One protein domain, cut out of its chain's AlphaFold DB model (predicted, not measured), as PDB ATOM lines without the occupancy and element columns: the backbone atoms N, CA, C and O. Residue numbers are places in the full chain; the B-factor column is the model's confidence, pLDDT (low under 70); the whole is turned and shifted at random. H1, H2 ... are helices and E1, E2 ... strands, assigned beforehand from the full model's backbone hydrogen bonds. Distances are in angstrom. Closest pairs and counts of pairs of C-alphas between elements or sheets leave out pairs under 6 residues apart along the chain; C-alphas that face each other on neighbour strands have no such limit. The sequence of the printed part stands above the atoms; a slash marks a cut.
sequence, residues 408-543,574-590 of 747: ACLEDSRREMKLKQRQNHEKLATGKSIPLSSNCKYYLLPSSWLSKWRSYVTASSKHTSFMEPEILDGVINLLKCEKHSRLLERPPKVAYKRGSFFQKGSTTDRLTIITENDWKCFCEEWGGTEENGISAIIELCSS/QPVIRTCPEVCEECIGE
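AT A GLANCE: This is residues 408 to 543 and 574 to 590 of the 747 residues of a protein of Gossypium barbadense (UniProt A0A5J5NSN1). A strongly twisted four-stranded sheet, E4, E1, E5, E6, makes the core, with helix H5 packed over one face and H3 and H4 touching it only in passing. The long helix H1 reaches from H3 and H5 to one end of the longest axis, the small hairpin E2 and E3 sits near the edge strands E4 and E6, and H6 lies away from the other helices. The printed part has 153 residues with six named helices and six named strands, in the order H1 H2 E1 H3 H4 E2 E3 E4 H5 E5 E6 H6, and its class is mixed, helices and strands. Both sheets are antiparallel. The whole is compact, with a radius of gyration of the C-alphas of 16.7 A and spans of 62 by 41 by 27 A.

HOW THE PARTS SIT: Start at E1, residues 441 to 446, an inner strand. On E4, residues 511 to 515, N 512 is 2.8 A from O 445; on E5, residues 534 to 540, N 536 is 2.8 A from O 442. Edge strand E6, residues 575 to 580, has N 578 at 2.9 A from O 537. H5, residues 516 to 526, runs along the strands over E1, at 22 degrees on the local plane and a height over the sheet of 11.4 A. E4, H5 and E5 form a split strand-helix-strand unit, two strands of one sheet that are not neighbours, with a helix between them along the chain and E1 between them in the sheet; its crossover is right-handed. H3, residues 447 to 458, only grazes the sheet with residues 447 to 450, and H4, residues 472 to 477, only grazes it too. H1, residues 408 to 424, touches H3 at a steep tilt of 50 degrees, opposite ways, closest at C-alphas 418 and 457, 5.2 A. H2, residues 426 to 429, touches H3 at C-alphas 429 and 454, 5.4 A. In the hairpin E2, residues 494 to 497, and E3, residues 500 to 503, N 495 is 2.8 A from O 502. H6, residues 585 to 590, touches no helix and is not on the sheet. Every O i to N i+4 pair is within hydrogen-bond range in H1, H3, H4, H5 and H6; H2 is too short for such a pair.

IN THESE COORDINATES: Find C-alpha 408 at (-0.369, 11.434, -18.190); from there H1 runs 24.6 A to C-alpha 424. E1 covers 17.3 A, H3 16.4 A, H5 15.1 A, E5 19.9 A and E6 16.7 A. H6 ends at C-alpha 590, (43.705, 35.868, -7.171).

THE WHOLE: The C-alphas farthest apart are those of Ala 408 and Ser 543, 62.3 A. Residues 544 to 573 are not printed, and C-alphas 543 and 574 are 9.2 A apart across the cut. Look for the long links from H2 to E1, H3 to H4 and H4 to E2. The mean pLDDT of the printed part is 83.3; it is under 70 at residues 460 to 467, 498, 505 to 509, 541 to 543 and 574.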
ATOM      1  N   ALA A 408      -0.235  10.940 -16.822       78.12
ATOM      2  CA  ALA A 408      -0.369  11.434 -18.190       78.12
ATOM      3  C   ALA A 408      -0.826  12.905 -18.230       78.12
ATOM      4  O   ALA A 408      -0.216  13.711 -18.933       78.12
ATOM      5  N   CYS A 409      -1.822  13.284 -17.420       80.38
ATOM      6  CA  CYS A 409      -2.288  14.672 -17.319       80.38
ATOM      7  C   CYS A 409      -1.193  15.629 -16.813       80.38
ATOM      8  O   CYS A 409      -1.033  16.735 -17.342       80.38
ATOM      9  N   LEU A 410      -0.409  15.211 -15.812       77.56
ATOM     10  CA  LEU A 410       0.727  15.988 -15.308       77.56
ATOM     11  C   LEU A 410       1.843  16.110 -16.356       77.56
ATOM     12  O   LEU A 410       2.417  17.188 -16.535       77.56
ATOM     13  N   GLU A 411       2.142  15.031 -17.085       80.06
ATOM     14  CA  GLU A 411       3.111  15.067 -18.181       80.06
ATOM     15  C   GLU A 411       2.692  16.020 -19.299       80.06
ATOM     16  O   GLU A 411       3.541  16.757 -19.805       80.06
ATOM     17  N   ASP A 412       1.415  16.030 -19.676       79.81
ATOM     18  CA  ASP A 412       0.897  16.914 -20.719       79.81
ATOM     19  C   ASP A 412       0.944  18.383 -20.288       79.81
ATOM     20  O   ASP A 412       1.457  19.219 -21.036       79.81
ATOM     21  N   SER A 413       0.568  18.679 -19.040       82.69
ATOM     22  CA  SER A 413       0.695  20.023 -18.456       82.69
ATOM     23  C   SER A 413       2.154  20.508 -18.473       82.69
ATOM     24  O   SER A 413       2.457  21.649 -18.832       82.69
ATOM     25  N   ARG A 414       3.105  19.617 -18.157       80.38
ATOM     26  CA  ARG A 414       4.544  19.923 -18.202       80.38
ATOM     27  C   ARG A 414       5.052  20.134 -19.632       80.38
ATOM     28  O   ARG A 414       5.916  20.983 -19.855       80.38
ATOM     29  N   ARG A 415       4.545  19.381 -20.614       82.75
ATOM     30  CA  ARG A 415       4.888  19.572 -22.038       82.75
ATOM     31  C   ARG A 415       4.398  20.926 -22.544       82.75
ATOM     32  O   ARG A 415       5.137  21.590 -23.272       82.75
ATOM     33  N   GLU A 416       3.201  21.343 -22.138       85.50
ATOM     34  CA  GLU A 416       2.638  22.650 -22.474       85.50
ATOM     35  C   GLU A 416       3.466  23.794 -21.871       85.50
ATOM     36  O   GLU A 416       3.864  24.712 -22.592       85.50
ATOM     37  N   MET A 417       3.846  23.691 -20.592       85.31
ATOM     38  CA  MET A 417       4.736  24.660 -19.943       85.31
ATOM     39  C   MET A 417       6.079  24.787 -20.681       85.31
ATOM     40  O   MET A 417       6.478  25.890 -21.050       85.31
ATOM     41  N   LYS A 418       6.753  23.668 -20.981       87.00
ATOM     42  CA  LYS A 418       8.020  23.677 -21.739       87.00
ATOM     43  C   LYS A 418       7.867  24.282 -23.133       87.00
ATOM     44  O   LYS A 418       8.782  24.936 -23.628       87.00
ATOM     45  N   LEU A 419       6.728  24.058 -23.793       87.81
ATOM     46  CA  LEU A 419       6.438  24.671 -25.086       87.81
ATOM     47  C   LEU A 419       6.335  26.194 -24.964       87.81
ATOM     48  O   LEU A 419       6.951  26.885 -25.774       87.81
ATOM     49  N   LYS A 420       5.635  26.698 -23.942       88.94
ATOM     50  CA  LYS A 420       5.519  28.134 -23.661       88.94
ATOM     51  C   LYS A 420       6.886  28.782 -23.415       88.94
ATOM     52  O   LYS A 420       7.204  29.771 -24.066       88.94
ATOM     53  N   GLN A 421       7.743  28.170 -22.593       88.94
ATOM     54  CA  GLN A 421       9.106  28.673 -22.345       88.94
ATOM     55  C   GLN A 421       9.948  28.741 -23.636       88.94
ATOM     56  O   GLN A 421      10.673  29.706 -23.874       88.94
ATOM     57  N   ARG A 422       9.828  27.747 -24.533       88.44
ATOM     58  CA  ARG A 422      10.506  27.790 -25.849       88.44
ATOM     59  C   ARG A 422       9.999  28.916 -26.742       88.44
ATOM     60  O   ARG A 422      10.787  29.441 -27.521       88.44
ATOM     61  N   GLN A 423       8.707  29.230 -26.675       88.62
ATOM     62  CA  GLN A 423       8.111  30.317 -27.451       88.62
ATOM     63  C   GLN A 423       8.573  31.679 -26.927       88.62
ATOM     64  O   GLN A 423       8.992  32.512 -27.725       88.62
ATOM     65  N   ASN A 424       8.582  31.867 -25.605       89.38
ATOM     66  CA  ASN A 424       9.070  33.091 -24.964       89.38
ATOM     67  C   ASN A 424      10.549  33.361 -25.293       89.38
ATOM     68  O   ASN A 424      10.932  34.501 -25.539       89.38
ATOM     69  N   HIS A 425      11.355  32.299 -25.395       90.19
ATOM     70  CA  HIS A 425      12.802  32.365 -25.602       90.19
ATOM     71  C   HIS A 425      13.264  31.734 -26.927       90.19
ATOM     72  O   HIS A 425      14.265  31.011 -26.967       90.19
ATOM     73  N   GLU A 426      12.564  31.988 -28.038       88.38
ATOM     74  CA  GLU A 426      12.772  31.292 -29.323       88.38
ATOM     75  C   GLU A 426      14.241  31.298 -29.796       88.38
ATOM     76  O   GLU A 426      14.808  30.264 -30.177       88.38
ATOM     77  N   LYS A 427      14.897  32.465 -29.753       86.94
ATOM     78  CA  LYS A 427      16.291  32.622 -30.204       86.94
ATOM     79  C   LYS A 427      17.267  31.860 -29.305       86.94
ATOM     80  O   LYS A 427      18.171  31.196 -29.813       86.94
ATOM     81  N   LEU A 428      17.051  31.899 -27.991       87.69
ATOM     82  CA  LEU A 428      17.896  31.225 -27.004       87.69
ATOM     83  C   LEU A 428      17.683  29.706 -27.000       87.69
ATOM     84  O   LEU A 428      18.657  28.955 -26.890       87.69
ATOM     85  N   ALA A 429      16.445  29.243 -27.188       86.31
ATOM     86  CA  ALA A 429      16.100  27.828 -27.314       86.31
ATOM     87  C   ALA A 429      16.709  27.207 -28.581       86.31
ATOM     88  O   ALA A 429      17.211  26.085 -28.547       86.31
ATOM     89  N   THR A 430      16.727  27.954 -29.691       83.56
ATOM     90  CA  THR A 430      17.324  27.514 -30.966       83.56
ATOM     91  C   THR A 430      18.838  27.728 -31.053       83.56
ATOM     92  O   THR A 430      19.461  27.281 -32.015       83.56
ATOM     93  N   GLY A 431      19.447  28.395 -30.066       81.56
ATOM     94  CA  GLY A 431      20.880  28.698 -30.048       81.56
ATOM     95  C   GLY A 431      21.332  29.691 -31.117       81.56
ATOM     96  O   GLY A 431      22.507  29.707 -31.480       81.56
ATOM     97  N   LYS A 432      20.414  30.513 -31.634       82.69
ATOM     98  CA  LYS A 432      20.735  31.577 -32.588       82.69
ATOM     99  C   LYS A 432      21.370  32.759 -31.854       82.69
ATOM    100  O   LYS A 432      20.958  33.104 -30.748       82.69
ATOM    101  N   SER A 433      22.346  33.408 -32.486       79.06
ATOM    102  CA  SER A 433      22.960  34.615 -31.932       79.06
ATOM    103  C   SER A 433      21.969  35.783 -31.905       79.06
ATOM    104  O   SER A 433      21.191  35.995 -32.840       79.06
ATOM    105  N   ILE A 434      22.006  36.556 -30.822       84.94
ATOM    106  CA  ILE A 434      21.204  37.770 -30.666       84.94
ATOM    107  C   ILE A 434      21.991  38.945 -31.276       84.94
ATOM    108  O   ILE A 434      23.160  39.120 -30.925       84.94
ATOM    109  N   PRO A 435      21.403  39.739 -32.191       84.00
ATOM    110  CA  PRO A 435      22.007  40.989 -32.639       84.00
ATOM    111  C   PRO A 435      21.947  42.023 -31.510       84.00
ATOM    112  O   PRO A 435      20.883  42.286 -30.950       84.00
ATOM    113  N   LEU A 436      23.094  42.606 -31.185       86.25
ATOM    114  CA  LEU A 436      23.271  43.569 -30.106       86.25
ATOM    115  C   LEU A 436      23.502  44.970 -30.698       86.25
ATOM    116  O   LEU A 436      24.158  45.126 -31.730       86.25
ATOM    117  N   SER A 437      22.955  45.989 -30.044       85.50
ATOM    118  CA  SER A 437      23.051  47.400 -30.433       85.50
ATOM    119  C   SER A 437      23.847  48.179 -29.387       85.50
ATOM    120  O   SER A 437      23.835  47.831 -28.206       85.50
ATOM    121  N   SER A 438      24.552  49.229 -29.809       83.25
ATOM    122  CA  SER A 438      25.264  50.119 -28.883       83.25
ATOM    123  C   SER A 438      24.287  50.851 -27.966       83.25
ATOM    124  O   SER A 438      23.211  51.247 -28.416       83.25
ATOM    125  N   ASN A 439      24.689  51.089 -26.717       82.75
ATOM    126  CA  ASN A 439      23.929  51.833 -25.703       82.75
ATOM    127  C   ASN A 439      22.564  51.220 -25.324       82.75
ATOM    128  O   ASN A 439      21.740  51.887 -24.701       82.75
ATOM    129  N   CYS A 440      22.311  49.955 -25.672       86.94
ATOM    130  CA  CYS A 440      21.159  49.202 -25.175       86.94
ATOM    131  C   CYS A 440      21.528  48.416 -23.910       86.94
ATOM    132  O   CYS A 440      22.667  47.969 -23.760       86.94
ATOM    133  N   LYS A 441      20.548  48.232 -23.015       89.62
ATOM    134  CA  LYS A 441      20.696  47.428 -21.800       89.62
ATOM    135  C   LYS A 441      20.479  45.947 -22.118       89.62
ATOM    136  O   LYS A 441      19.462  45.565 -22.696       89.62
ATOM    137  N   TYR A 442      21.433  45.123 -21.715       93.19
ATOM    138  CA  TYR A 442      21.395  43.665 -21.799       93.19
ATOM    139  C   TYR A 442      21.649  43.055 -20.422       93.19
ATOM    140  O   TYR A 442      22.006  43.772 -19.486       93.19
ATOM    141  N   TYR A 443      21.486  41.740 -20.302       93.19
ATOM    142  CA  TYR A 443      21.805  40.996 -19.084       93.19
ATOM    143  C   TYR A 443      22.769  39.847 -19.379       93.19
ATOM    144  O   TYR A 443      22.808  39.328 -20.499       93.19
ATOM    145  N   LEU A 444      23.565  39.470 -18.380       92.19
ATOM    146  CA  LEU A 444      24.508  38.355 -18.450       92.19
ATOM    147  C   LEU A 444      23.981  37.156 -17.666       92.19
ATOM    148  O   LEU A 444      23.575  37.286 -16.514       92.19
ATOM    149  N   LEU A 445      24.040  35.983 -18.293       91.81
ATOM    150  CA  LEU A 445      23.597  34.716 -17.718       91.81
ATOM    151  C   LEU A 445      24.687  33.647 -17.886       91.81
ATOM    152  O   LEU A 445      25.339  33.633 -18.933       91.81
ATOM    153  N   PRO A 446      24.892  32.718 -16.932       92.06
ATOM    154  CA  PRO A 446      25.828  31.615 -17.129       92.06
ATOM    155  C   PRO A 446      25.490  30.765 -18.353       92.06
ATOM    156  O   PRO A 446      24.388  30.220 -18.473       92.06
ATOM    157  N   SER A 447      26.473  30.579 -19.234       90.25
ATOM    158  CA  SER A 447      26.335  29.745 -20.436       90.25
ATOM    159  C   SER A 447      26.014  28.284 -20.084       90.25
ATOM    160  O   SER A 447      25.300  27.596 -20.820       90.25
ATOM    161  N   SER A 448      26.504  27.810 -18.933       89.56
ATOM    162  CA  SER A 448      26.243  26.468 -18.399       89.56
ATOM    163  C   SER A 448      24.775  26.276 -18.006       89.56
ATOM    164  O   SER A 448      24.156  25.294 -18.418       89.56
ATOM    165  N   TRP A 449      24.190  27.231 -17.278       91.69
ATOM    166  CA  TRP A 449      22.777  27.198 -16.899       91.69
ATOM    167  C   TRP A 449      21.873  27.275 -18.130       91.69
ATOM    168  O   TRP A 449      20.976  26.448 -18.290       91.69
ATOM    169  N   LEU A 450      22.173  28.176 -19.072       90.25
ATOM    170  CA  LEU A 450      21.396  28.301 -20.308       90.25
ATOM    171  C   LEU A 450      21.431  27.007 -21.145       90.25
ATOM    172  O   LEU A 450      20.437  26.636 -21.771       90.25
ATOM    173  N   SER A 451      22.553  26.283 -21.126       89.38
ATOM    174  CA  SER A 451      22.684  24.977 -21.784       89.38
ATOM    175  C   SER A 451      21.849  23.886 -21.102       89.38
ATOM    176  O   SER A 451      21.203  23.087 -21.792       89.38
ATOM    177  N   LYS A 452      21.806  23.869 -19.759       89.50
ATOM    178  CA  LYS A 452      20.912  22.988 -18.983       89.50
ATOM    179  C   LYS A 452      19.446  23.288 -19.300       89.50
ATOM    180  O   LYS A 452      18.703  22.373 -19.653       89.50
ATOM    181  N   TRP A 453      19.057  24.562 -19.271       91.94
ATOM    182  CA  TRP A 453      17.706  25.009 -19.610       91.94
ATOM    183  C   TRP A 453      17.313  24.617 -21.039       91.94
ATOM    184  O   TRP A 453      16.270  23.993 -21.241       91.94
ATOM    185  N   ARG A 454      18.178  24.864 -22.034       90.06
ATOM    186  CA  ARG A 454      17.916  24.475 -23.430       90.06
ATOM    187  C   ARG A 454      17.667  22.972 -23.555       90.06
ATOM    188  O   ARG A 454      16.743  22.553 -24.254       90.06
ATOM    189  N   SER A 455      18.465  22.160 -22.869       88.56
ATOM    190  CA  SER A 455      18.303  20.701 -22.846       88.56
ATOM    191  C   SER A 455      16.980  20.296 -22.185       88.56
ATOM    192  O   SER A 455      16.242  19.478 -22.729       88.56
ATOM    193  N   TYR A 456      16.622  20.929 -21.066       88.69
ATOM    194  CA  TYR A 456      15.365  20.692 -20.353       88.69
ATOM    195  C   TYR A 456      14.124  20.977 -21.210       88.69
ATOM    196  O   TYR A 456      13.195  20.158 -21.232       88.69
ATOM    197  N   VAL A 457      14.102  22.098 -21.939       88.06
ATOM    198  CA  VAL A 457      12.944  22.490 -22.760       88.06
ATOM    199  C   VAL A 457      12.865  21.737 -24.090       88.06
ATOM    200  O   VAL A 457      11.792  21.642 -24.688       88.06
ATOM    201  N   THR A 458      13.976  21.179 -24.580       85.75
ATOM    202  CA  THR A 458      14.015  20.376 -25.818       85.75
ATOM    203  C   THR A 458      13.837  18.877 -25.576       85.75
ATOM    204  O   THR A 458      13.448  18.164 -26.502       85.75
ATOM    205  N   ALA A 459      14.046  18.398 -24.347       80.50
ATOM    206  CA  ALA A 459      13.872  16.998 -23.985       80.50
ATOM    207  C   ALA A 459      12.438  16.503 -24.245       80.50
ATOM    208  O   ALA A 459      11.458  17.052 -23.735       80.50
ATOM    209  N   SER A 460      12.326  15.419 -25.016       62.09
ATOM    210  CA  SER A 460      11.089  14.650 -25.173       62.09
ATOM    211  C   SER A 460      10.931  13.700 -23.984       62.09
ATOM    212  O   SER A 460      11.925  13.167 -23.502       62.09
ATOM    213  N   SER A 461       9.697  13.457 -23.525       57.31
ATOM    214  CA  SER A 461       9.346  12.685 -22.307       57.31
ATOM    215  C   SER A 461       9.897  11.244 -22.247       57.31
ATOM    216  O   SER A 461       9.656  10.525 -21.284       57.31
ATOM    217  N   LYS A 462      10.628  10.771 -23.263       50.56
ATOM    218  CA  LYS A 462      11.131   9.399 -23.343       50.56
ATOM    219  C   LYS A 462      12.596   9.320 -22.915       50.56
ATOM    220  O   LYS A 462      13.494   9.687 -23.662       50.56
ATOM    221  N   HIS A 463      12.794   8.739 -21.732       41.97
ATOM    222  CA  HIS A 463      14.058   8.184 -21.238       41.97
ATOM    223  C   HIS A 463      15.218   9.166 -21.084       41.97
ATOM    224  O   HIS A 463      16.276   8.985 -21.677       41.97
ATOM    225  N   THR A 464      15.062  10.173 -20.230       39.91
ATOM    226  CA  THR A 464      16.180  10.735 -19.456       39.91
ATOM    227  C   THR A 464      15.600  11.643 -18.379       39.91
ATOM    228  O   THR A 464      14.851  12.572 -18.676       39.91
ATOM    229  N   SER A 465      15.912  11.357 -17.114       44.00
ATOM    230  CA  SER A 465      15.645  12.261 -15.992       44.00
ATOM    231  C   SER A 465      16.576  13.468 -16.121       44.00
ATOM    232  O   SER A 465      17.590  13.557 -15.434       44.00
ATOM    233  N   PHE A 466      16.296  14.362 -17.069       55.75
ATOM    234  CA  PHE A 466      16.990  15.639 -17.133       55.75
ATOM    235  C   PHE A 466      16.560  16.456 -15.920       55.75
ATOM    236  O   PHE A 466      15.378  16.775 -15.776       55.75
ATOM    237  N   MET A 467      17.529  16.726 -15.046       63.94
ATOM    238  CA  MET A 467      17.351  17.562 -13.866       63.94
ATOM    239  C   MET A 467      16.843  18.936 -14.311       63.94
ATOM    240  O   MET A 467      17.348  19.513 -15.278       63.94
ATOM    241  N   GLU A 468      15.807  19.414 -13.636       78.38
ATOM    242  CA  GLU A 468      15.286  20.762 -13.816       78.38
ATOM    243  C   GLU A 468      16.378  21.788 -13.448       78.38
ATOM    244  O   GLU A 468      17.087  21.569 -12.462       78.38
ATOM    245  N   PRO A 469      16.590  22.846 -14.257       83.38
ATOM    246  CA  PRO A 469      17.537  23.911 -13.943       83.38
ATOM    247  C   PRO A 469      17.316  24.526 -12.559       83.38
ATOM    248  O   PRO A 469      16.197  24.579 -12.052       83.38
ATOM    249  N   GLU A 470      18.397  25.013 -11.955       88.25
ATOM    250  CA  GLU A 470      18.336  25.677 -10.656       88.25
ATOM    251  C   GLU A 470      17.587  27.024 -10.738       88.25
ATOM    252  O   GLU A 470      17.548  27.652 -11.798       88.25
ATOM    253  N   ILE A 471      17.036  27.488  -9.607       89.75
ATOM    254  CA  ILE A 471      16.391  28.807  -9.482       89.75
ATOM    255  C   ILE A 471      17.384  29.910  -9.870       89.75
ATOM    256  O   ILE A 471      18.540  29.909  -9.431       89.75
ATOM    257  N   LEU A 472      16.915  30.867 -10.668       89.00
ATOM    258  CA  LEU A 472      17.749  31.863 -11.337       89.00
ATOM    259  C   LEU A 472      18.545  32.740 -10.359       89.00
ATOM    260  O   LEU A 472      19.745  32.934 -10.552       89.00
ATOM    261  N   ASP A 473      17.916  33.216  -9.281       86.38
ATOM    262  CA  ASP A 473      18.583  34.079  -8.294       86.38
ATOM    263  C   ASP A 473      19.748  33.383  -7.584       86.38
ATOM    264  O   ASP A 473      20.801  33.990  -7.380       86.38
ATOM    265  N   GLY A 474      19.601  32.093  -7.264       86.88
ATOM    266  CA  GLY A 474      20.677  31.309  -6.659       86.88
ATOM    267  C   GLY A 474      21.909  31.256  -7.564       86.88
ATOM    268  O   GLY A 474      23.033  31.433  -7.104       86.88
ATOM    269  N   VAL A 475      21.690  31.092  -8.868       89.88
ATOM    270  CA  VAL A 475      22.751  31.006  -9.876       89.88
ATOM    271  C   VAL A 475      23.423  32.360 -10.120       89.88
ATOM    272  O   VAL A 475      24.640  32.425 -10.277       89.88
ATOM    273  N   ILE A 476      22.655  33.448 -10.123       90.12
ATOM    274  CA  ILE A 476      23.183  34.805 -10.321       90.12
ATOM    275  C   ILE A 476      23.984  35.282  -9.109       90.12
ATOM    276  O   ILE A 476      25.007  35.946  -9.278       90.12
ATOM    277  N   ASN A 477      23.582  34.903  -7.896       87.38
ATOM    278  CA  ASN A 477      24.327  35.242  -6.684       87.38
ATOM    279  C   ASN A 477      25.724  34.602  -6.663       87.38
ATOM    280  O   ASN A 477      26.666  35.238  -6.202       87.38
ATOM    281  N   LEU A 478      25.895  33.411  -7.252       89.38
ATOM    282  CA  LEU A 478      27.204  32.753  -7.383       89.38
ATOM    283  C   LEU A 478      28.175  33.488  -8.320       89.38
ATOM    284  O   LEU A 478      29.382  33.273  -8.250       89.38
ATOM    285  N   LEU A 479      27.672  34.359  -9.198       89.25
ATOM    286  CA  LEU A 479      28.516  35.196 -10.051       89.25
ATOM    287  C   LEU A 479      29.036  36.444  -9.330       89.25
ATOM    288  O   LEU A 479      29.846  37.176  -9.901       89.25
ATOM    289  N   LYS A 480      28.583  36.719  -8.103       88.81
ATOM    290  CA  LYS A 480      28.984  37.892  -7.326       88.81
ATOM    291  C   LYS A 480      29.946  37.474  -6.221       88.81
ATOM    292  O   LYS A 480      29.728  36.503  -5.509       88.81
ATOM    293  N   CYS A 481      31.025  38.229  -6.068       87.88
ATOM    294  CA  CYS A 481      31.973  38.048  -4.980       87.88
ATOM    295  C   CYS A 481      31.294  38.371  -3.646       87.88
ATOM    296  O   CYS A 481      30.788  39.480  -3.490       87.88
ATOM    297  N   GLU A 482      31.360  37.474  -2.662       84.75
ATOM    298  CA  GLU A 482      30.800  37.721  -1.324       84.75
ATOM    299  C   GLU A 482      31.443  38.932  -0.629       84.75
ATOM    300  O   GLU A 482      30.758  39.706   0.034       84.75
ATOM    301  N   LYS A 483      32.754  39.139  -0.820       84.69
ATOM    302  CA  LYS A 483      33.504  40.233  -0.180       84.69
ATOM    303  C   LYS A 483      33.251  41.592  -0.835       84.69
ATOM    304  O   LYS A 483      33.190  42.605  -0.145       84.69
ATOM    305  N   HIS A 484      33.124  41.621  -2.163       83.00
ATOM    306  CA  HIS A 484      33.127  42.866  -2.943       83.00
ATOM    307  C   HIS A 484      31.788  43.186  -3.611       83.00
ATOM    308  O   HIS A 484      31.630  44.283  -4.142       83.00
ATOM    309  N   SER A 485      30.835  42.247  -3.629       86.44
ATOM    310  CA  SER A 485      29.571  42.341  -4.382       86.44
ATOM    311  C   SER A 485      29.764  42.686  -5.872       86.44
ATOM    312  O   SER A 485      28.893  43.273  -6.513       86.44
ATOM    313  N   ARG A 486      30.926  42.319  -6.425       89.62
ATOM    314  CA  ARG A 486      31.366  42.562  -7.808       89.62
ATOM    315  C   ARG A 486      31.364  41.271  -8.624       89.62
ATOM    316  O   ARG A 486      31.440  40.185  -8.054       89.62
ATOM    317  N   LEU A 487      31.286  41.387  -9.944       90.75
ATOM    318  CA  LEU A 487      31.187  40.261 -10.868       90.75
ATOM    319  C   LEU A 487      32.489  39.438 -10.899       90.75
ATOM    320  O   LEU A 487      33.570  39.975 -11.118       90.75
ATOM    321  N   LEU A 488      32.381  38.126 -10.704       89.19
ATOM    322  CA  LEU A 488      33.497  37.172 -10.625       89.19
ATOM    323  C   LEU A 488      33.970  36.623 -11.979       89.19
ATOM    324  O   LEU A 488      34.858  35.769 -12.007       89.19
ATOM    325  N   GLU A 489      33.361  37.071 -13.075       88.50
ATOM    326  CA  GLU A 489      33.602  36.587 -14.433       88.50
ATOM    327  C   GLU A 489      33.689  37.763 -15.413       88.50
ATOM    328  O   GLU A 489      32.884  38.694 -15.357       88.50
ATOM    329  N   ARG A 490      34.659  37.741 -16.333       88.75
ATOM    330  CA  ARG A 490      34.800  38.816 -17.331       88.75
ATOM    331  C   ARG A 490      33.688  38.713 -18.393       88.75
ATOM    332  O   ARG A 490      33.319  37.601 -18.780       88.75
ATOM    333  N   PRO A 491      33.143  39.842 -18.893       87.81
ATOM    334  CA  PRO A 491      32.098  39.814 -19.911       87.81
ATOM    335  C   PRO A 491      32.621  39.219 -21.232       87.81
ATOM    336  O   PRO A 491      33.801  39.371 -21.562       87.81
ATOM    337  N   PRO A 492      31.756  38.554 -22.017       87.06
ATOM    338  CA  PRO A 492      32.169  37.898 -23.251       87.06
ATOM    339  C   PRO A 492      32.593  38.913 -24.320       87.06
ATOM    340  O   PRO A 492      32.128  40.054 -24.357       87.06
ATOM    341  N   LYS A 493      33.465  38.502 -25.244       85.06
ATOM    342  CA  LYS A 493      33.949  39.394 -26.311       85.06
ATOM    343  C   LYS A 493      32.884  39.561 -27.397       85.06
ATOM    344  O   LYS A 493      32.364  38.581 -27.930       85.06
ATOM    345  N   VAL A 494      32.626  40.798 -27.815       85.62
ATOM    346  CA  VAL A 494      31.719  41.112 -28.933       85.62
ATOM    347  C   VAL A 494      32.487  41.465 -30.208       85.62
ATOM    348  O   VAL A 494      33.601  41.985 -30.175       85.62
ATOM    349  N   ALA A 495      31.903  41.146 -31.361       82.00
ATOM    350  CA  ALA A 495      32.404  41.507 -32.682       82.00
ATOM    351  C   ALA A 495      31.376  42.368 -33.414       82.00
ATOM    352  O   ALA A 495      30.186  42.051 -33.412       82.00
ATOM    353  N   TYR A 496      31.841  43.408 -34.096       81.25
ATOM    354  CA  TYR A 496      31.003  44.203 -34.983       81.25
ATOM    355  C   TYR A 496      30.939  43.546 -36.367       81.25
ATOM    356  O   TYR A 496      31.968  43.353 -37.017       81.25
ATOM    357  N   LYS A 497      29.743  43.156 -36.819       76.19
ATOM    358  CA  LYS A 497      29.517  42.582 -38.156       76.19
ATOM    359  C   LYS A 497      28.233  43.156 -38.751       76.19
ATOM    360  O   LYS A 497      27.179  43.073 -38.138       76.19
ATOM    361  N   ARG A 498      28.304  43.677 -39.982       69.31
ATOM    362  CA  ARG A 498      27.129  44.104 -40.778       69.31
ATOM    363  C   ARG A 498      26.167  45.063 -40.041       69.31
ATOM    364  O   ARG A 498      24.958  44.907 -40.152       69.31
ATOM    365  N   GLY A 499      26.690  46.039 -39.294       72.44
ATOM    366  CA  GLY A 499      25.860  47.052 -38.621       72.44
ATOM    367  C   GLY A 499      25.306  46.651 -37.250       72.44
ATOM    368  O   GLY A 499      24.512  47.389 -36.678       72.44
ATOM    369  N   SER A 500      25.697  45.497 -36.702       79.12
ATOM    370  CA  SER A 500      25.305  45.070 -35.352       79.12
ATOM    371  C   SER A 500      26.455  44.366 -34.634       79.12
ATOM    372  O   SER A 500      27.376  43.832 -35.260       79.12
ATOM    373  N   PHE A 501      26.405  44.366 -33.306       83.06
ATOM    374  CA  PHE A 501      27.325  43.611 -32.465       83.06
ATOM    375  C   PHE A 501      26.806  42.186 -32.273       83.06
ATOM    376  O   PHE A 501      25.606  41.952 -32.169       83.06
ATOM    377  N   PHE A 502      27.711  41.218 -32.216       84.38
ATOM    378  CA  PHE A 502      27.391  39.829 -31.904       84.38
ATOM    379  C   PHE A 502      28.402  39.303 -30.895       84.38
ATOM    380  O   PHE A 502      29.597  39.577 -31.030       84.38
ATOM    381  N   GLN A 503      27.948  38.521 -29.916       85.62
ATOM    382  CA  GLN A 503      28.854  37.760 -29.058       85.62
ATOM    383  C   GLN A 503      29.699  36.814 -29.930       85.62
ATOM    384  O   GLN A 503      29.163  36.107 -30.791       85.62
ATOM    385  N   LYS A 504      31.028  36.834 -29.764       77.56
ATOM    386  CA  LYS A 504      31.914  35.885 -30.448       77.56
ATOM    387  C   LYS A 504      31.643  34.502 -29.862       77.56
ATOM    388  O   LYS A 504      31.806  34.311 -28.671       77.56
ATOM    389  N   GLY A 505      31.248  33.539 -30.693       63.41
ATOM    390  CA  GLY A 505      31.066  32.155 -30.254       63.41
ATOM    391  C   GLY A 505      32.413  31.502 -29.954       63.41
ATOM    392  O   GLY A 505      32.972  30.841 -30.825       63.41
ATOM    393  N   SER A 506      32.952  31.727 -28.759       56.88
ATOM    394  CA  SER A 506      34.025  30.913 -28.201       56.88
ATOM    395  C   SER A 506      33.387  29.767 -27.404       56.88
ATOM    396  O   SER A 506      32.335  29.938 -26.789       56.88
ATOM    397  N   THR A 507      33.989  28.578 -27.413       54.28
ATOM    398  CA  THR A 507      33.562  27.473 -26.533       54.28
ATOM    399  C   THR A 507      33.914  27.726 -25.064       54.28
ATOM    400  O   THR A 507      33.531  26.932 -24.213       54.28
ATOM    401  N   THR A 508      34.636  28.811 -24.770       56.06
ATOM    402  CA  THR A 508      35.175  29.162 -23.451       56.06
ATOM    403  C   THR A 508      34.411  30.303 -22.769       56.06
ATOM    404  O   THR A 508      34.701  30.635 -21.620       56.06
ATOM    405  N   ASP A 509      33.408  30.892 -23.430       69.44
ATOM    406  CA  ASP A 509      32.595  31.970 -22.865       69.44
ATOM    407  C   ASP A 509      31.721  31.441 -21.714       69.44
ATOM    408  O   ASP A 509      30.686  30.795 -21.919       69.44
ATOM    409  N   ARG A 510      32.113  31.767 -20.478       83.75
ATOM    410  CA  ARG A 510      31.381  31.398 -19.253       83.75
ATOM    411  C   ARG A 510      30.027  32.108 -19.119       83.75
ATOM    412  O   ARG A 510      29.128  31.585 -18.459       83.75
ATOM    413  N   LEU A 511      29.856  33.255 -19.782       90.06
ATOM    414  CA  LEU A 511      28.642  34.076 -19.762       90.06
ATOM    415  C   LEU A 511      28.054  34.269 -21.169       90.06
ATOM    416  O   LEU A 511      28.777  34.414 -22.154       90.06
ATOM    417  N   THR A 512      26.726  34.329 -21.252       90.75
ATOM    418  CA  THR A 512      25.953  34.613 -22.467       90.75
ATOM    419  C   THR A 512      25.165  35.910 -22.298       90.75
ATOM    420  O   THR A 512      24.528  36.119 -21.264       90.75
ATOM    421  N   ILE A 513      25.190  36.773 -23.319       91.06
ATOM    422  CA  ILE A 513      24.403  38.014 -23.355       91.06
ATOM    423  C   ILE A 513      22.966  37.693 -23.788       91.06
ATOM    424  O   ILE A 513      22.752  37.123 -24.861       91.06
ATOM    425  N   ILE A 514      21.985  38.107 -22.987       92.25
ATOM    426  CA  ILE A 514      20.551  37.969 -23.279       92.25
ATOM    427  C   ILE A 514      19.863  39.338 -23.333       92.25
ATOM    428  O   ILE A 514      20.374  40.334 -22.811       92.25
ATOM    429  N   THR A 515      18.703  39.405 -23.989       92.12
ATOM    430  CA  THR A 515      17.920  40.648 -24.051       92.12
ATOM    431  C   THR A 515      17.255  40.955 -22.710       92.12
ATOM    432  O   THR A 515      17.017  40.055 -21.908       92.12
ATOM    433  N   GLU A 516      16.908  42.220 -22.466       91.38
ATOM    434  CA  GLU A 516      16.119  42.602 -21.286       91.38
ATOM    435  C   GLU A 516      14.763  41.876 -21.233       91.38
ATOM    436  O   GLU A 516      14.323  41.486 -20.158       91.38
ATOM    437  N   ASN A 517      14.123  41.637 -22.384       91.69
ATOM    438  CA  ASN A 517      12.864  40.891 -22.440       91.69
ATOM    439  C   ASN A 517      13.052  39.425 -22.027       91.69
ATOM    440  O   ASN A 517      12.268  38.904 -21.242       91.69
ATOM    441  N   ASP A 518      14.111  38.776 -22.523       92.25
ATOM    442  CA  ASP A 518      14.451  37.413 -22.104       92.25
ATOM    443  C   ASP A 518      14.756  37.360 -20.601       92.25
ATOM    444  O   ASP A 518      14.324  36.442 -19.917       92.25
ATOM    445  N   TRP A 519      15.465  38.351 -20.057       92.06
ATOM    446  CA  TRP A 519      15.741  38.400 -18.621       92.06
ATOM    447  C   TRP A 519      14.455  38.455 -17.784       92.06
ATOM    448  O   TRP A 519      14.299  37.651 -16.872       92.06
ATOM    449  N   LYS A 520      13.501  39.324 -18.144       91.75
ATOM    450  CA  LYS A 520      12.210  39.434 -17.441       91.75
ATOM    451  C   LYS A 520      11.407  38.138 -17.492       91.75
ATOM    452  O   LYS A 520      10.953  37.661 -16.456       91.75
ATOM    453  N   CYS A 521      11.295  37.524 -18.671       91.62
ATOM    454  CA  CYS A 521      10.612  36.237 -18.804       91.62
ATOM    455  C   CYS A 521      11.298  35.138 -17.973       91.62
ATOM    456  O   CYS A 521      10.614  34.378 -17.294       91.62
ATOM    457  N   PHE A 522      12.635  35.090 -17.933       93.44
ATOM    458  CA  PHE A 522      13.339  34.137 -17.073       93.44
ATOM    459  C   PHE A 522      13.129  34.409 -15.580       93.44
ATOM    460  O   PHE A 522      13.015  33.456 -14.813       93.44
ATOM    461  N   CYS A 523      13.045  35.672 -15.154       91.12
ATOM    462  CA  CYS A 523      12.723  36.025 -13.773       91.12
ATOM    463  C   CYS A 523      11.346  35.489 -13.354       91.12
ATOM    464  O   CYS A 523      11.233  34.869 -12.295       91.12
ATOM    465  N   GLU A 524      10.326  35.664 -14.199       90.75
ATOM    466  CA  GLU A 524       8.968  35.158 -13.955       90.75
ATOM    467  C   GLU A 524       8.900  33.622 -13.954       90.75
ATOM    468  O   GLU A 524       8.192  33.027 -13.143       90.75
ATOM    469  N   GLU A 525       9.634  32.971 -14.859       90.69
ATOM    470  CA  GLU A 525       9.573  31.520 -15.058       90.69
ATOM    471  C   GLU A 525      10.450  30.720 -14.080       90.69
ATOM    472  O   GLU A 525      10.098  29.593 -13.739       90.69
ATOM    473  N   TRP A 526      11.583  31.281 -13.640       90.69
ATOM    474  CA  TRP A 526      12.624  30.573 -12.874       90.69
ATOM    475  C   TRP A 526      12.964  31.231 -11.531       90.69
ATOM    476  O   TRP A 526      13.986  30.892 -10.931       90.69
ATOM    477  N   GLY A 527      12.125  32.149 -11.041       85.50
ATOM    478  CA  GLY A 527      12.265  32.748  -9.711       85.50
ATOM    479  C   GLY A 527      13.479  33.669  -9.592       85.50
ATOM    480  O   GLY A 527      14.326  33.472  -8.722       85.50
ATOM    481  N   GLY A 528      13.584  34.641 -10.498       84.62
ATOM    482  CA  GLY A 528      14.609  35.683 -10.462       84.62
ATOM    483  C   GLY A 528      14.045  37.044 -10.065       84.62
ATOM    484  O   GLY A 528      12.891  37.355 -10.355       84.62
ATOM    485  N   THR A 529      14.875  37.888  -9.463       86.44
ATOM    486  CA  THR A 529      14.551  39.293  -9.189       86.44
ATOM    487  C   THR A 529      15.188  40.197 -10.244       86.44
ATOM    488  O   THR A 529      16.393  40.134 -10.494       86.44
ATOM    489  N   GLU A 530      14.393  41.065 -10.884       84.38
ATOM    490  CA  GLU A 530      14.875  41.897 -12.003       84.38
ATOM    491  C   GLU A 530      16.076  42.783 -11.624       84.38
ATOM    492  O   GLU A 530      16.969  43.011 -12.448       84.38
ATOM    493  N   GLU A 531      16.108  43.247 -10.372       82.94
ATOM    494  CA  GLU A 531      17.145  44.113  -9.795       82.94
ATOM    495  C   GLU A 531      18.462  43.376  -9.518       82.94
ATOM    496  O   GLU A 531      19.528  43.989  -9.488       82.94
ATOM    497  N   ASN A 532      18.407  42.055  -9.336       85.62
ATOM    498  CA  ASN A 532      19.569  41.246  -8.989       85.62
ATOM    499  C   ASN A 532      20.402  40.846 -10.220       85.62
ATOM    500  O   ASN A 532      21.547  40.407 -10.077       85.62
ATOM    501  N   GLY A 533      19.859  41.025 -11.425       87.38
ATOM    502  CA  GLY A 533      20.528  40.685 -12.677       87.38
ATOM    503  C   GLY A 533      21.793  41.504 -12.940       87.38
ATOM    504  O   GLY A 533      21.882  42.684 -12.609       87.38
ATOM    505  N   ILE A 534      22.776  40.882 -13.591       92.12
ATOM    506  CA  ILE A 534      24.005  41.558 -14.018       92.12
ATOM    507  C   ILE A 534      23.724  42.246 -15.348       92.12
ATOM    508  O   ILE A 534      23.614  41.585 -16.384       92.12
ATOM    509  N   SER A 535      23.588  43.568 -15.323       92.19
ATOM    510  CA  SER A 535      23.326  44.342 -16.538       92.19
ATOM    511  C   SER A 535      24.612  44.619 -17.316       92.19
ATOM    512  O   SER A 535      25.684  44.761 -16.728       92.19
ATOM    513  N   ALA A 536      24.508  44.687 -18.641       92.00
ATOM    514  CA  ALA A 536      25.610  44.933 -19.561       92.00
ATOM    515  C   ALA A 536      25.210  45.956 -20.634       92.00
ATOM    516  O   ALA A 536      24.136  45.850 -21.225       92.00
ATOM    517  N   ILE A 537      26.081  46.931 -20.903       91.38
ATOM    518  CA  ILE A 537      25.905  47.962 -21.937       91.38
ATOM    519  C   ILE A 537      27.134  47.954 -22.846       91.38
ATOM    520  O   ILE A 537      28.266  47.882 -22.369       91.38
ATOM    521  N   ILE A 538      26.914  48.008 -24.161       88.75
ATOM    522  CA  ILE A 538      27.982  48.013 -25.169       88.75
ATOM    523  C   ILE A 538      28.251  49.452 -25.611       88.75
ATOM    524  O   ILE A 538      27.371  50.088 -26.197       88.75
ATOM    525  N   GLU A 539      29.472  49.929 -25.386       85.44
ATOM    526  CA  GLU A 539      29.952  51.261 -25.770       85.44
ATOM    527  C   GLU A 539      31.073  51.147 -26.828       85.44
ATOM    528  O   GLU A 539      31.824  50.170 -26.854       85.44
ATOM    529  N   LEU A 540      31.198  52.139 -27.720       76.81
ATOM    530  CA  LEU A 540      32.340  52.252 -28.640       76.81
ATOM    531  C   LEU A 540      33.300  53.327 -28.118       76.81
ATOM    532  O   LEU A 540      32.966  54.510 -28.175       76.81
ATOM    533  N   CYS A 541      34.496  52.939 -27.672       58.38
ATOM    534  CA  CYS A 541      35.524  53.911 -27.290       58.38
ATOM    535  C   CYS A 541      36.223  54.509 -28.520       58.38
ATOM    536  O   CYS A 541      36.530  53.800 -29.483       58.38
ATOM    537  N   SER A 542      36.498  55.816 -28.464       49.69
ATOM    538  CA  SER A 542      37.426  56.507 -29.370       49.69
ATOM    539  C   SER A 542      38.803  56.595 -28.700       49.69
ATOM    540  O   SER A 542      38.896  56.652 -27.478       49.69
ATOM    541  N   SER A 543      39.874  56.587 -29.489       47.88
ATOM    542  CA  SER A 543      41.285  56.430 -29.087       47.88
ATOM    543  C   SER A 543      41.852  57.467 -28.098       47.88
ATOM    544  O   SER A 543      42.977  57.286 -27.643       47.88
ATOM    545  N   GLN A 574      37.296  49.622 -30.828       67.69
ATOM    546  CA  GLN A 574      37.020  48.345 -30.183       67.69
ATOM    547  C   GLN A 574      35.803  48.494 -29.251       67.69
ATOM    548  O   GLN A 574      35.790  49.394 -28.412       67.69
ATOM    549  N   PRO A 575      34.753  47.661 -29.394       80.31
ATOM    550  CA  PRO A 575      33.600  47.711 -28.500       80.31
ATOM    551  C   PRO A 575      33.972  47.224 -27.096       80.31
ATOM    552  O   PRO A 575      34.572  46.156 -26.950       80.31
ATOM    553  N   VAL A 576      33.575  47.984 -26.076       83.38
ATOM    554  CA  VAL A 576      33.776  47.667 -24.655       83.38
ATOM    555  C   VAL A 576      32.418  47.382 -24.018       83.38
ATOM    556  O   VAL A 576      31.441  48.081 -24.283       83.38
ATOM    557  N   ILE A 577      32.341  46.340 -23.187       88.62
ATOM    558  CA  ILE A 577      31.135  46.013 -22.419       88.62
ATOM    559  C   ILE A 577      31.322  46.514 -20.994       88.62
ATOM    560  O   ILE A 577      32.199  46.029 -20.280       88.62
ATOM    561  N   ARG A 578      30.473  47.447 -20.567       88.44
ATOM    562  CA  ARG A 578      30.382  47.870 -19.168       88.44
ATOM    563  C   ARG A 578      29.326  47.047 -18.455       88.44
ATOM    564  O   ARG A 578      28.235  46.857 -18.991       88.44
ATOM    565  N   THR A 579      29.657  46.546 -17.270       92.25
ATOM    566  CA  THR A 579      28.779  45.686 -16.468       92.25
ATOM    567  C   THR A 579      28.420  46.354 -15.147       92.25
ATOM    568  O   THR A 579      29.216  47.110 -14.596       92.25
ATOM    569  N   CYS A 580      27.212  46.096 -14.646       88.19
ATOM    570  CA  CYS A 580      26.792  46.485 -13.304       88.19
ATOM    571  C   CYS A 580      26.166  45.260 -12.612       88.19
ATOM    572  O   CYS A 580      25.131  44.778 -13.094       88.19
ATOM    573  N   PRO A 581      26.780  44.739 -11.530       89.31
ATOM    574  CA  PRO A 581      27.984  45.250 -10.852       89.31
ATOM    575  C   PRO A 581      29.270  45.120 -11.692       89.31
ATOM    576  O   PRO A 581      29.338  44.294 -12.598       89.31
ATOM    577  N   GLU A 582      30.279  45.945 -11.386       90.19
ATOM    578  CA  GLU A 582      31.580  45.935 -12.070       90.19
ATOM    579  C   GLU A 582      32.342  44.621 -11.851       90.19
ATOM    580  O   GLU A 582      32.118  43.908 -10.870       90.19
ATOM    581  N   VAL A 583      33.289  44.326 -12.743       90.69
ATOM    582  CA  VAL A 583      34.168  43.154 -12.657       90.69
ATOM    583  C   VAL A 583      35.108  43.262 -11.450       90.69
ATOM    584  O   VAL A 583      35.708  44.303 -11.181       90.69
ATOM    585  N   CYS A 584      35.245  42.169 -10.704       91.44
ATOM    586  CA  CYS A 584      36.149  42.055  -9.570       91.44
ATOM    587  C   CYS A 584      37.534  41.579 -10.027       91.44
ATOM    588  O   CYS A 584      37.848  40.395  -9.918       91.44
ATOM    589  N   GLU A 585      38.372  42.491 -10.525       89.88
ATOM    590  CA  GLU A 585      39.723  42.132 -10.991       89.88
ATOM    591  C   GLU A 585      40.614  41.555  -9.877       89.88
ATOM    592  O   GLU A 585      41.464  40.721 -10.157       89.88
ATOM    593  N   GLU A 586      40.382  41.916  -8.610       84.81
ATOM    594  CA  GLU A 586      41.121  41.349  -7.472       84.81
ATOM    595  C   GLU A 586      40.843  39.851  -7.297       84.81
ATOM    596  O   GLU A 586      41.768  39.045  -7.325       84.81
ATOM    597  N   CYS A 587      39.571  39.449  -7.188       87.62
ATOM    598  CA  CYS A 587      39.226  38.036  -7.008       87.62
ATOM    599  C   CYS A 587      39.465  37.205  -8.270       87.62
ATOM    600  O   CYS A 587      39.728  36.008  -8.170       87.62
ATOM    601  N   ILE A 588      39.348  37.811  -9.455       87.00
ATOM    602  CA  ILE A 588      39.698  37.136 -10.706       87.00
ATOM    603  C   ILE A 588      41.212  36.938 -10.777       87.00
ATOM    604  O   ILE A 588      41.646  35.819 -11.023       87.00
ATOM    605  N   GLY A 589      42.006  37.969 -10.483       82.62
ATOM    606  CA  GLY A 589      43.464  37.879 -10.451       82.62
ATOM    607  C   GLY A 589      43.974  36.885  -9.405       82.62
ATOM    608  O   GLY A 589      44.859  36.090  -9.705       82.62
ATOM    609  N   GLU A 590      43.384  36.860  -8.206       84.81
ATOM    610  CA  GLU A 590      43.705  35.868  -7.171       84.81
ATOM    611  C   GLU A 590      43.378  34.444  -7.641       84.81
ATOM    612  O   GLU A 590      44.204  33.544  -7.494       84.81
TER     613      GLU A 590